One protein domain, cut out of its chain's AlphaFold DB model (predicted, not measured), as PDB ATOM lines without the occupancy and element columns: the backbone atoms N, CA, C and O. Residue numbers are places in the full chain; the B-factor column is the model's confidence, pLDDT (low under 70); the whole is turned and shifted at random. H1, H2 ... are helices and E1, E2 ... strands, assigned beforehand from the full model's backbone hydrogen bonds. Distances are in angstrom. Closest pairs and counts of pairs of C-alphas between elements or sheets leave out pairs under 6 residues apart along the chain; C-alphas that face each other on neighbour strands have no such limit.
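Overview. This is residues 3 to 84 of the 84 residues of an uncharacterized protein of Mobilisporobacter senegalensis (UniProt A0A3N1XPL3). A twisted sheet of four strands makes one part of this domain, and two helices crossed nearly at a right angle, H2 and H3, make the other. H3 packs on the sheet near the first residues of E3, H2 crosses H3 with residues 27 to 31, and residues 36 to 41, of which 36 to 38 belong to H2, stick out; the short H1 leads from E2 to H2. The printed part has 82 residues with three named helices and four named strands, in the order E1 E2 H1 H2 H3 E3 E4. The sheet is mixed, in the order E3 E2 E1 E4, and the class is mixed, helices and strands. The whole is compact, with a radius of gyration of the C-alphas of 12.7 A and spans of 38 by 28 by 18 A.

Along the chain. Find C-alpha 3 at (16.076, -48.630, 42.452); from there E1 runs 12.7 A through residues 3 to 7. E2, residues 10 to 15, covers 16.8 A, and E3, residues 64 to 70, covers 15.2 A. E4, residues 81 to 83, covers 6.9 A and ends with C-alpha 83 at (9.160, -40.877, 39.349). H1 holds residues 18 to 22, 6.5 A. Look for C-alpha 24 at (10.343, -43.520, 49.268), where H2, residues 24 to 38, begins its 20.8 A. H3, residues 44 to 54, measures 15.3 A.

Arrangement. Start at the inner strands: E1 and E2 form an antiparallel hairpin, with N 5 and O 12 at 2.7 A. The edge strand E3 is the antiparallel neighbour of E2, with 164 degrees between their directions and N 13 and O 67 within hydrogen-bond range at 2.8 A. The other edge strand, E4, is parallel to E1 at 32 degrees, with N 6 and O 82 at 2.8 A. H3 is on the sheet at a height of 9.5 A, over E3 and only just not over E2, on which 2 of its C-alphas fall. It runs along the strands, at 15 degrees to E3 on the local plane, and the closest C-alphas, of Ile 48 and Lys 64, are 7.1 A apart. H2 touches H3 with residues 27 to 31 alone, about perpendicular at 85 degrees; the closest C-alphas, of Phe 31 and Phe 47, are 6.7 A apart. H1 and H2 are close but not clearly touching, with C-alphas 20 and 27 closest at 8.0 A. Both H1 and H2 are only just not on the sheet, each with 4 pairs of C-alphas within 10 A. In H1, H2 and H3 every O i to N i+4 pair is within hydrogen-bond range.

Size, cuts and confidence. The C-alphas farthest apart, those of Leu 37 and Glu 74, are 39.3 A apart. The printed part has no cut and no long link; H3 to E3 and E3 to E4 are short links, and the others are tight. The mean pLDDT of the printed part is 85.2; look for values under 70 at residues 7, 9, 83 and 84.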
ATOM      1  N   VAL A   3      17.309 -49.263  42.942       85.44
ATOM      2  CA  VAL A   3      16.076 -48.630  42.452       85.44
ATOM      3  C   VAL A   3      16.398 -47.751  41.250       85.44
ATOM      4  O   VAL A   3      17.412 -47.051  41.244       85.44
ATOM      5  N   LEU A   4      15.520 -47.766  40.247       85.75
ATOM      6  CA  LEU A   4      15.577 -46.830  39.129       85.75
ATOM      7  C   LEU A   4      14.759 -45.572  39.432       85.75
ATOM      8  O   LEU A   4      13.559 -45.632  39.681       85.75
ATOM      9  N   VAL A   5      15.385 -44.412  39.346       84.06
ATOM     10  CA  VAL A   5      14.724 -43.111  39.408       84.06
ATOM     11  C   VAL A   5      14.499 -42.640  37.984       84.06
ATOM     12  O   VAL A   5      15.445 -42.339  37.266       84.06
ATOM     13  N   LYS A   6      13.252 -42.633  37.523       79.69
ATOM     14  CA  LYS A   6      12.923 -42.269  36.150       79.69
ATOM     15  C   LYS A   6      12.758 -40.760  36.036       79.69
ATOM     16  O   LYS A   6      11.830 -40.202  36.611       79.69
ATOM     17  N   ASN A   7      13.602 -40.143  35.212       69.25
ATOM     18  CA  ASN A   7      13.554 -38.724  34.901       69.25
ATOM     19  C   ASN A   7      13.366 -38.532  33.389       69.25
ATOM     20  O   ASN A   7      14.301 -38.678  32.599       69.25
ATOM     21  N   THR A   8      12.127 -38.231  32.990       71.38
ATOM     22  CA  THR A   8      11.670 -38.085  31.594       71.38
ATOM     23  C   THR A   8      12.109 -39.242  30.675       71.38
ATOM     24  O   THR A   8      11.412 -40.257  30.588       71.38
ATOM     25  N   TYR A   9      13.254 -39.104  30.004       68.38
ATOM     26  CA  TYR A   9      13.804 -40.042  29.021       68.38
ATOM     27  C   TYR A   9      14.932 -40.929  29.557       68.38
ATOM     28  O   TYR A   9      15.237 -41.952  28.946       68.38
ATOM     29  N   HIS A  10      15.532 -40.557  30.687       77.69
ATOM     30  CA  HIS A  10      16.637 -41.278  31.306       77.69
ATOM     31  C   HIS A  10      16.225 -41.833  32.670       77.69
ATOM     32  O   HIS A  10      15.180 -41.484  33.226       77.69
ATOM     33  N   CYS A  11      17.026 -42.746  33.203       84.31
ATOM     34  CA  CYS A  11      16.888 -43.183  34.580       84.31
ATOM     35  C   CYS A  11      18.204 -42.998  35.321       84.31
ATOM     36  O   CYS A  11      19.272 -43.199  34.751       84.31
ATOM     37  N   ASP A  12      18.114 -42.684  36.599       87.25
ATOM     38  CA  ASP A  12      19.231 -42.749  37.524       87.25
ATOM     39  C   ASP A  12      19.105 -44.049  38.316       87.25
ATOM     40  O   ASP A  12      18.008 -44.524  38.598       87.25
ATOM     41  N   LEU A  13      20.226 -44.676  38.638       88.62
ATOM     42  CA  LEU A  13      20.260 -45.885  39.446       88.62
ATOM     43  C   LEU A  13      20.781 -45.511  40.824       88.62
ATOM     44  O   LEU A  13      21.915 -45.045  40.947       88.62
ATOM     45  N   ILE A  14      19.974 -45.757  41.849       89.69
ATOM     46  CA  ILE A  14      20.357 -45.533  43.240       89.69
ATOM     47  C   ILE A  14      20.390 -46.852  44.000       89.69
ATOM     48  O   ILE A  14      19.632 -47.779  43.717       89.69
ATOM     49  N   GLU A  15      21.265 -46.928  44.992       90.62
ATOM     50  CA  GLU A  15      21.284 -47.990  45.987       90.62
ATOM     51  C   GLU A  15      20.849 -47.417  47.330       90.62
ATOM     52  O   GLU A  15      21.363 -46.389  47.763       90.62
ATOM     53  N   CYS A  16      19.898 -48.073  47.987       88.44
ATOM     54  CA  CYS A  16      19.359 -47.643  49.271       88.44
ATOM     55  C   CYS A  16      18.944 -48.835  50.155       88.44
ATOM     56  O   CYS A  16      18.796 -49.959  49.656       88.44
ATOM     57  N   PRO A  17      18.799 -48.625  51.478       87.75
ATOM     58  CA  PRO A  17      18.226 -49.616  52.390       87.75
ATOM     59  C   PRO A  17      16.759 -49.934  52.060       87.75
ATOM     60  O   PRO A  17      16.019 -49.047  51.646       87.75
ATOM     61  N   ASP A  18      16.312 -51.161  52.327       85.38
ATOM     62  CA  ASP A  18      14.969 -51.626  51.934       85.38
ATOM     63  C   ASP A  18      13.841 -50.784  52.561       85.38
ATOM     64  O   ASP A  18      12.936 -50.335  51.865       85.38
ATOM     65  N   HIS A  19      13.968 -50.435  53.846       83.50
ATOM     66  CA  HIS A  19      12.989 -49.596  54.552       83.50
ATOM     67  C   HIS A  19      12.851 -48.176  53.971       83.50
ATOM     68  O   HIS A  19      11.825 -47.523  54.179       83.50
ATOM     69  N   ILE A  20      13.879 -47.690  53.263       85.38
ATOM     70  CA  ILE A  20      13.820 -46.403  52.571       85.38
ATOM     71  C   ILE A  20      12.970 -46.518  51.309       85.38
ATOM     72  O   ILE A  20      12.187 -45.622  51.014       85.38
ATOM     73  N   ILE A  21      13.101 -47.631  50.587       81.00
ATOM     74  CA  ILE A  21      12.347 -47.904  49.359       81.00
ATOM     75  C   ILE A  21      10.860 -48.021  49.672       81.00
ATOM     76  O   ILE A  21      10.040 -47.406  48.993       81.00
ATOM     77  N   ASP A  22      10.528 -48.749  50.738       83.19
ATOM     78  CA  ASP A  22       9.143 -48.965  51.159       83.19
ATOM     79  C   ASP A  22       8.413 -47.647  51.479       83.19
ATOM     80  O   ASP A  22       7.197 -47.559  51.324       83.19
ATOM     81  N   ASN A  23       9.158 -46.604  51.865       85.00
ATOM     82  CA  ASN A  23       8.625 -45.290  52.229       85.00
ATOM     83  C   ASN A  23       9.138 -44.159  51.317       85.00
ATOM     84  O   ASN A  23       9.082 -42.985  51.682       85.00
ATOM     85  N   LEU A  24       9.624 -44.479  50.114       82.12
ATOM     86  CA  LEU A  24      10.343 -43.520  49.268       82.12
ATOM     87  C   LEU A  24       9.481 -42.314  48.865       82.12
ATOM     88  O   LEU A  24       9.951 -41.180  48.883       82.12
ATOM     89  N   VAL A  25       8.192 -42.551  48.601       82.75
ATOM     90  CA  VAL A  25       7.195 -41.503  48.309       82.75
ATOM     91  C   VAL A  25       7.012 -40.552  49.495       82.75
ATOM     92  O   VAL A  25       6.846 -39.346  49.310       82.75
ATOM     93  N   GLN A  26       7.057 -41.074  50.724       88.31
ATOM     94  CA  GLN A  26       6.965 -40.246  51.922       88.31
ATOM     95  C   GLN A  26       8.198 -39.347  52.047       88.31
ATOM     96  O   GLN A  26       8.045 -38.141  52.237       88.31
ATOM     97  N   TYR A  27       9.403 -39.902  51.880       88.94
ATOM     98  CA  TYR A  27      10.638 -39.115  51.940       88.94
ATOM     99  C   TYR A  27      10.698 -38.044  50.856       88.94
ATOM    100  O   TYR A  27      11.139 -36.935  51.139       88.94
ATOM    101  N   GLN A  28      10.212 -38.333  49.647       85.69
ATOM    102  CA  GLN A  28      10.099 -37.337  48.581       85.69
ATOM    103  C   GLN A  28       9.150 -36.199  48.981       85.69
ATOM    104  O   GLN A  28       9.524 -35.036  48.893       85.69
ATOM    105  N   SER A  29       7.971 -36.510  49.529       88.44
ATOM    106  CA  SER A  29       7.030 -35.478  49.989       88.44
ATOM    107  C   SER A  29       7.586 -34.619  51.131       88.44
ATOM    108  O   SER A  29       7.313 -33.418  51.204       88.44
ATOM    109  N   GLU A  30       8.341 -35.213  52.054       91.81
ATOM    110  CA  GLU A  30       8.995 -34.480  53.141       91.81
ATOM    111  C   GLU A  30      10.165 -33.629  52.629       91.81
ATOM    112  O   GLU A  30      10.318 -32.482  53.059       91.81
ATOM    113  N   PHE A  31      10.919 -34.138  51.654       91.12
ATOM    114  CA  PHE A  31      11.966 -33.393  50.971       91.12
ATOM    115  C   PHE A  31      11.413 -32.202  50.183       91.12
ATOM    116  O   PHE A  31      11.945 -31.106  50.318       91.12
ATOM    117  N   ASP A  32      10.313 -32.365  49.444       87.69
ATOM    118  CA  ASP A  32       9.670 -31.274  48.699       87.69
ATOM    119  C   ASP A  32       9.250 -30.135  49.637       87.69
ATOM    120  O   ASP A  32       9.489 -28.959  49.361       87.69
ATOM    121  N   LYS A  33       8.682 -30.473  50.803       90.81
ATOM    122  CA  LYS A  33       8.342 -29.484  51.841       90.81
ATOM    123  C   LYS A  33       9.584 -28.774  52.365       90.81
ATOM    124  O   LYS A  33       9.564 -27.556  52.531       90.81
ATOM    125  N   TRP A  34      10.652 -29.520  52.639       92.69
ATOM    126  CA  TRP A  34      11.919 -28.943  53.077       92.69
ATOM    127  C   TRP A  34      12.506 -28.008  52.007       92.69
ATOM    128  O   TRP A  34      12.881 -26.882  52.331       92.69
ATOM    129  N   ALA A  35      12.496 -28.421  50.740       89.12
ATOM    130  CA  ALA A  35      13.003 -27.662  49.603       89.12
ATOM    131  C   ALA A  35      12.244 -26.345  49.398       89.12
ATOM    132  O   ALA A  35      12.869 -25.295  49.250       89.12
ATOM    133  N   MET A  36      10.907 -26.383  49.477       87.44
ATOM    134  CA  MET A  36      10.058 -25.187  49.395       87.44
ATOM    135  C   MET A  36      10.369 -24.166  50.495       87.44
ATOM    136  O   MET A  36      10.254 -22.966  50.262       87.44
ATOM    137  N   LEU A  37      10.753 -24.620  51.691       90.81
ATOM    138  CA  LEU A  37      11.094 -23.735  52.808       90.81
ATOM    139  C   LEU A  37      12.487 -23.108  52.682       90.81
ATOM    140  O   LEU A  37      12.713 -22.038  53.244       90.81
ATOM    141  N   HIS A  38      13.413 -23.768  51.984       84.62
ATOM    142  CA  HIS A  38      14.814 -23.347  51.893       84.62
ATOM    143  C   HIS A  38      15.169 -22.678  50.558       84.62
ATOM    144  O   HIS A  38      16.324 -22.301  50.381       84.62
ATOM    145  N   ASP A  39      14.204 -22.536  49.636       79.94
ATOM    146  CA  ASP A  39      14.377 -21.955  48.289       79.94
ATOM    147  C   ASP A  39      15.634 -22.489  47.570       79.94
ATOM    148  O   ASP A  39      16.420 -21.762  46.962       79.94
ATOM    149  N   CYS A  40      15.878 -23.792  47.723       74.81
ATOM    150  CA  CYS A  40      17.077 -24.452  47.228       74.81
ATOM    151  C   CYS A  40      16.824 -25.073  45.856       74.81
ATOM    152  O   CYS A  40      15.792 -25.704  45.621       74.81
ATOM    153  N   MET A  41      17.811 -24.975  44.962       76.25
ATOM    154  CA  MET A  41      17.850 -25.846  43.791       76.25
ATOM    155  C   MET A  41      17.982 -27.291  44.264       76.25
ATOM    156  O   MET A  41      18.964 -27.640  44.915       76.25
ATOM    157  N   VAL A  42      16.995 -28.116  43.927       82.12
ATOM    158  CA  VAL A  42      16.986 -29.530  44.288       82.12
ATOM    159  C   VAL A  42      17.297 -30.410  43.093       82.12
ATOM    160  O   VAL A  42      16.774 -30.227  41.995       82.12
ATOM    161  N   ASN A  43      18.149 -31.394  43.328       84.56
ATOM    162  CA  ASN A  43      18.419 -32.490  42.412       84.56
ATOM    163  C   ASN A  43      18.513 -33.802  43.208       84.56
ATOM    164  O   ASN A  43      18.362 -33.813  44.433       84.56
ATOM    165  N   LEU A  44      18.762 -34.906  42.503       84.00
ATOM    166  CA  LEU A  44      18.869 -36.225  43.121       84.00
ATOM    167  C   LEU A  44      19.972 -36.281  44.192       84.00
ATOM    168  O   LEU A  44      19.754 -36.878  45.243       84.00
ATOM    169  N   ASP A  45      21.117 -35.629  43.973       87.38
ATOM    170  CA  ASP A  45      22.182 -35.539  44.978       87.38
ATOM    171  C   ASP A  45      21.696 -34.839  46.252       87.38
ATOM    172  O   ASP A  45      21.884 -35.362  47.349       87.38
ATOM    173  N   THR A  46      20.988 -33.711  46.122       89.19
ATOM    174  CA  THR A  46      20.446 -32.968  47.274       89.19
ATOM    175  C   THR A  46      19.434 -33.808  48.052       89.19
ATOM    176  O   THR A  46      19.458 -33.823  49.282       89.19
ATOM    177  N   PHE A  47      18.565 -34.543  47.351       88.69
ATOM    178  CA  PHE A  47      17.629 -35.476  47.979       88.69
ATOM    179  C   PHE A  47      18.371 -36.565  48.764       88.69
ATOM    180  O   PHE A  47      18.061 -36.824  49.927       88.69
ATOM    181  N   ILE A  48      19.385 -37.176  48.155       90.38
ATOM    182  CA  ILE A  48      20.171 -38.249  48.770       90.38
ATOM    183  C   ILE A  48      20.917 -37.754  50.004       90.38
ATOM    184  O   ILE A  48      20.882 -38.415  51.044       90.38
ATOM    185  N   GLU A  49      21.570 -36.597  49.919       91.62
ATOM    186  CA  GLU A  49      22.242 -35.970  51.057       91.62
ATOM    187  C   GLU A  49      21.258 -35.657  52.184       91.62
ATOM    188  O   GLU A  49      21.541 -35.948  53.353       91.62
ATOM    189  N   TRP A  50      20.080 -35.135  51.841       92.88
ATOM    190  CA  TRP A  50      19.036 -34.827  52.805       92.88
ATOM    191  C   TRP A  50      18.535 -36.085  53.522       92.88
ATOM    192  O   TRP A  50      18.521 -36.108  54.756       92.88
ATOM    193  N   VAL A  51      18.212 -37.167  52.804       91.56
ATOM    194  CA  VAL A  51      17.771 -38.419  53.448       91.56
ATOM    195  C   VAL A  51      18.893 -39.020  54.297       91.56
ATOM    196  O   VAL A  51      18.669 -39.437  55.438       91.56
ATOM    197  N   ASN A  52      20.124 -39.011  53.780       93.25
ATOM    198  CA  ASN A  52      21.291 -39.534  54.486       93.25
ATOM    199  C   ASN A  52      21.587 -38.801  55.800       93.25
ATOM    200  O   ASN A  52      22.127 -39.416  56.727       93.25
ATOM    201  N   SER A  53      21.249 -37.514  55.862       92.12
ATOM    202  CA  SER A  53      21.481 -36.653  57.021       92.12
ATOM    203  C   SER A  53      20.326 -36.671  58.020       92.12
ATOM    204  O   SER A  53      20.577 -36.569  59.214       92.12
ATOM    205  N   ASN A  54      19.079 -36.825  57.561       92.19
ATOM    206  CA  ASN A  54      17.897 -36.741  58.429       92.19
ATOM    207  C   ASN A  54      17.394 -38.105  58.929       92.19
ATOM    208  O   ASN A  54      16.916 -38.189  60.055       92.19
ATOM    209  N   TYR A  55      17.511 -39.171  58.127       91.19
ATOM    210  CA  TYR A  55      16.921 -40.486  58.452       91.19
ATOM    211  C   TYR A  55      17.948 -41.598  58.589       91.19
ATOM    212  O   TYR A  55      17.692 -42.598  59.255       91.19
ATOM    213  N   LEU A  56      19.109 -41.445  57.955       90.56
ATOM    214  CA  LEU A  56      20.159 -42.456  57.984       90.56
ATOM    215  C   LEU A  56      21.414 -41.976  58.702       90.56
ATOM    216  O   LEU A  56      22.435 -42.634  58.545       90.56
ATOM    217  N   ASN A  57      21.393 -40.862  59.443       90.12
ATOM    218  CA  ASN A  57      22.571 -40.248  60.083       90.12
ATOM    219  C   ASN A  57      23.482 -41.285  60.779       90.12
ATOM    220  O   ASN A  57      24.670 -41.336  60.462       90.12
ATOM    221  N   ASP A  58      22.885 -42.170  61.580       89.81
ATOM    222  CA  ASP A  58      23.537 -43.210  62.382       89.81
ATOM    223  C   ASP A  58      23.577 -44.584  61.680       89.81
ATOM    224  O   ASP A  58      24.145 -45.548  62.194       89.81
ATOM    225  N   SER A  59      22.991 -44.695  60.484       87.12
ATOM    226  CA  SER A  59      23.024 -45.918  59.683       87.12
ATOM    227  C   SER A  59      24.370 -46.081  58.980       87.12
ATOM    228  O   SER A  59      24.865 -45.178  58.303       87.12
ATOM    229  N   ILE A  60      24.922 -47.292  59.062       85.50
ATOM    230  CA  ILE A  60      26.115 -47.702  58.304       85.50
ATOM    231  C   ILE A  60      25.800 -47.757  56.798       85.50
ATOM    232  O   ILE A  60      26.663 -47.494  55.959       85.50
ATOM    233  N   ILE A  61      24.553 -48.084  56.447       88.00
ATOM    234  CA  ILE A  61      24.087 -48.171  55.064       88.00
ATOM    235  C   ILE A  61      23.421 -46.845  54.692       88.00
ATOM    236  O   ILE A  61      22.405 -46.463  55.277       88.00
ATOM    237  N   LYS A  62      24.004 -46.160  53.709       90.44
ATOM    238  CA  LYS A  62      23.551 -44.873  53.169       90.44
ATOM    239  C   LYS A  62      22.991 -45.055  51.762       90.44
ATOM    240  O   LYS A  62      23.348 -46.015  51.080       90.44
ATOM    241  N   ILE A  63      22.172 -44.107  51.320       90.81
ATOM    242  CA  ILE A  63      21.772 -44.010  49.917       90.81
ATOM    243  C   ILE A  63      22.962 -43.533  49.089       90.81
ATOM    244  O   ILE A  63      23.695 -42.635  49.516       90.81
ATOM    245  N   LYS A  64      23.153 -44.127  47.911       90.81
ATOM    246  CA  LYS A  64      24.218 -43.773  46.970       90.81
ATOM    247  C   LYS A  64      23.697 -43.762  45.544       90.81
ATOM    248  O   LYS A  64      22.912 -44.627  45.161       90.81
ATOM    249  N   ILE A  65      24.202 -42.831  44.744       90.38
ATOM    250  CA  ILE A  65      24.031 -42.870  43.294       90.38
ATOM    251  C   ILE A  65      25.016 -43.890  42.728       90.38
ATOM    252  O   ILE A  65      26.217 -43.816  42.976       90.38
ATOM    253  N   ILE A  66      24.497 -44.844  41.965       90.25
ATOM    254  CA  ILE A  66      25.297 -45.824  41.228       90.25
ATOM    255  C   ILE A  66      25.560 -45.320  39.810       90.25
ATOM    256  O   ILE A  66      26.660 -45.479  39.286       90.25
ATOM    257  N   SER A  67      24.555 -44.713  39.174       86.50
ATOM    258  CA  SER A  67      24.696 -44.143  37.836       86.50
ATOM    259  C   SER A  67      23.629 -43.089  37.558       86.50
ATOM    260  O   SER A  67      22.531 -43.183  38.097       86.50
ATOM    261  N   ILE A  68      23.945 -42.113  36.708       87.12
ATOM    262  CA  ILE A  68      23.051 -41.010  36.325       87.12
ATOM    263  C   ILE A  68      22.840 -41.062  34.814       87.12
ATOM    264  O   ILE A  68      23.785 -41.311  34.063       87.12
ATOM    265  N   GLY A  69      21.617 -40.802  34.357       84.06
ATOM    266  CA  GLY A  69      21.328 -40.618  32.936       84.06
ATOM    267  C   GLY A  69      21.367 -41.909  32.113       84.06
ATOM    268  O   GLY A  69      21.568 -41.867  30.896       84.06
ATOM    269  N   ILE A  70      21.191 -43.070  32.745       86.25
ATOM    270  CA  ILE A  70      21.298 -44.362  32.072       86.25
ATOM    271  C   ILE A  70      20.043 -44.702  31.271       86.25
ATOM    272  O   ILE A  70      18.917 -44.349  31.623       86.25
ATOM    273  N   THR A  71      20.249 -45.451  30.188       85.62
ATOM    274  CA  THR A  71      19.182 -46.241  29.568       85.62
ATOM    275  C   THR A  71      19.163 -47.604  30.260       85.62
ATOM    276  O   THR A  71      20.157 -48.326  30.151       85.62
ATOM    277  N   PRO A  72      18.089 -47.974  30.981       82.38
ATOM    278  CA  PRO A  72      18.056 -49.230  31.717       82.38
ATOM    279  C   PRO A  72      18.188 -50.440  30.787       82.38
ATOM    280  O   PRO A  72      17.486 -50.526  29.772       82.38
ATOM    281  N   SER A  73      19.034 -51.401  31.159       85.62
ATOM    282  CA  SER A  73      19.065 -52.721  30.520       85.62
ATOM    283  C   SER A  73      17.750 -53.481  30.747       85.62
ATOM    284  O   SER A  73      16.973 -53.153  31.644       85.62
ATOM    285  N   GLU A  74      17.498 -54.540  29.972       86.31
ATOM    286  CA  GLU A  74      16.310 -55.398  30.153       86.31
ATOM    287  C   GLU A  74      16.203 -55.993  31.567       86.31
ATOM    288  O   GLU A  74      15.104 -56.234  32.065       86.31
ATOM    289  N   GLU A  75      17.334 -56.205  32.244       84.00
ATOM    290  CA  GLU A  75      17.353 -56.657  33.635       84.00
ATOM    291  C   GLU A  75      17.063 -55.520  34.613       84.00
ATOM    292  O   GLU A  75      16.264 -55.695  35.530       84.00
ATOM    293  N   GLN A  76      17.636 -54.334  34.388       83.00
ATOM    294  CA  GLN A  76      17.394 -53.167  35.236       83.00
ATOM    295  C   GLN A  76      15.940 -52.701  35.165       83.00
ATOM    296  O   GLN A  76      15.398 -52.281  36.178       83.00
ATOM    297  N   LYS A  77      15.259 -52.852  34.022       82.44
ATOM    298  CA  LYS A  77      13.818 -52.559  33.889       82.44
ATOM    299  C   LYS A  77      12.924 -53.369  34.839       82.44
ATOM    300  O   LYS A  77      11.764 -53.009  35.010       82.44
ATOM    301  N   LYS A  78      13.435 -54.454  35.433       84.50
ATOM    302  CA  LYS A  78      12.726 -55.256  36.444       84.50
ATOM    303  C   LYS A  78      12.876 -54.697  37.861       84.50
ATOM    304  O   LYS A  78      12.182 -55.166  38.759       84.50
ATOM    305  N   LEU A  79      13.791 -53.750  38.073       84.19
ATOM    306  CA  LEU A  79      13.955 -53.077  39.356       84.19
ATOM    307  C   LEU A  79      12.728 -52.206  39.654       84.19
ATOM    308  O   LEU A  79      12.084 -51.708  38.723       84.19
ATOM    309  N   PRO A  80      12.409 -51.986  40.941       78.44
ATOM    310  CA  PRO A  80      11.432 -50.973  41.314       78.44
ATOM    311  C   PRO A  80      11.839 -49.618  40.730       78.44
ATOM    312  O   PRO A  80      13.026 -49.274  40.697       78.44
ATOM    313  N   PHE A  81      10.845 -48.858  40.274       75.50
ATOM    314  CA  PHE A  81      11.047 -47.518  39.745       75.50
ATOM    315  C   PHE A  81      10.255 -46.478  40.533       75.50
ATOM    316  O   PHE A  81       9.140 -46.743  40.981       75.50
ATOM    317  N   ILE A  82      10.822 -45.280  40.645       72.31
ATOM    318  CA  ILE A  82      10.139 -44.089  41.149       72.31
ATOM    319  C   ILE A  82      10.205 -42.955  40.136       72.31
ATOM    320  O   ILE A  82      11.132 -42.887  39.329       72.31
ATOM    321  N   TYR A  83       9.203 -42.082  40.169       65.94
ATOM    322  CA  TYR A  83       9.160 -40.877  39.349       65.94
ATOM    323  C   TYR A  83       9.673 -39.702  40.176       65.94
ATOM    324  O   TYR A  83       9.184 -39.473  41.285       65.94
ATOM    325  N   TYR A  84      10.658 -38.994  39.635       61.44
ATOM    326  CA  TYR A  84      11.173 -37.747  40.189       61.44
ATOM    327  C   TYR A  84      10.784 -36.590  39.273       61.44
ATOM    328  O   TYR A  84      10.877 -36.778  38.035       61.44
TER     329      TYR A  84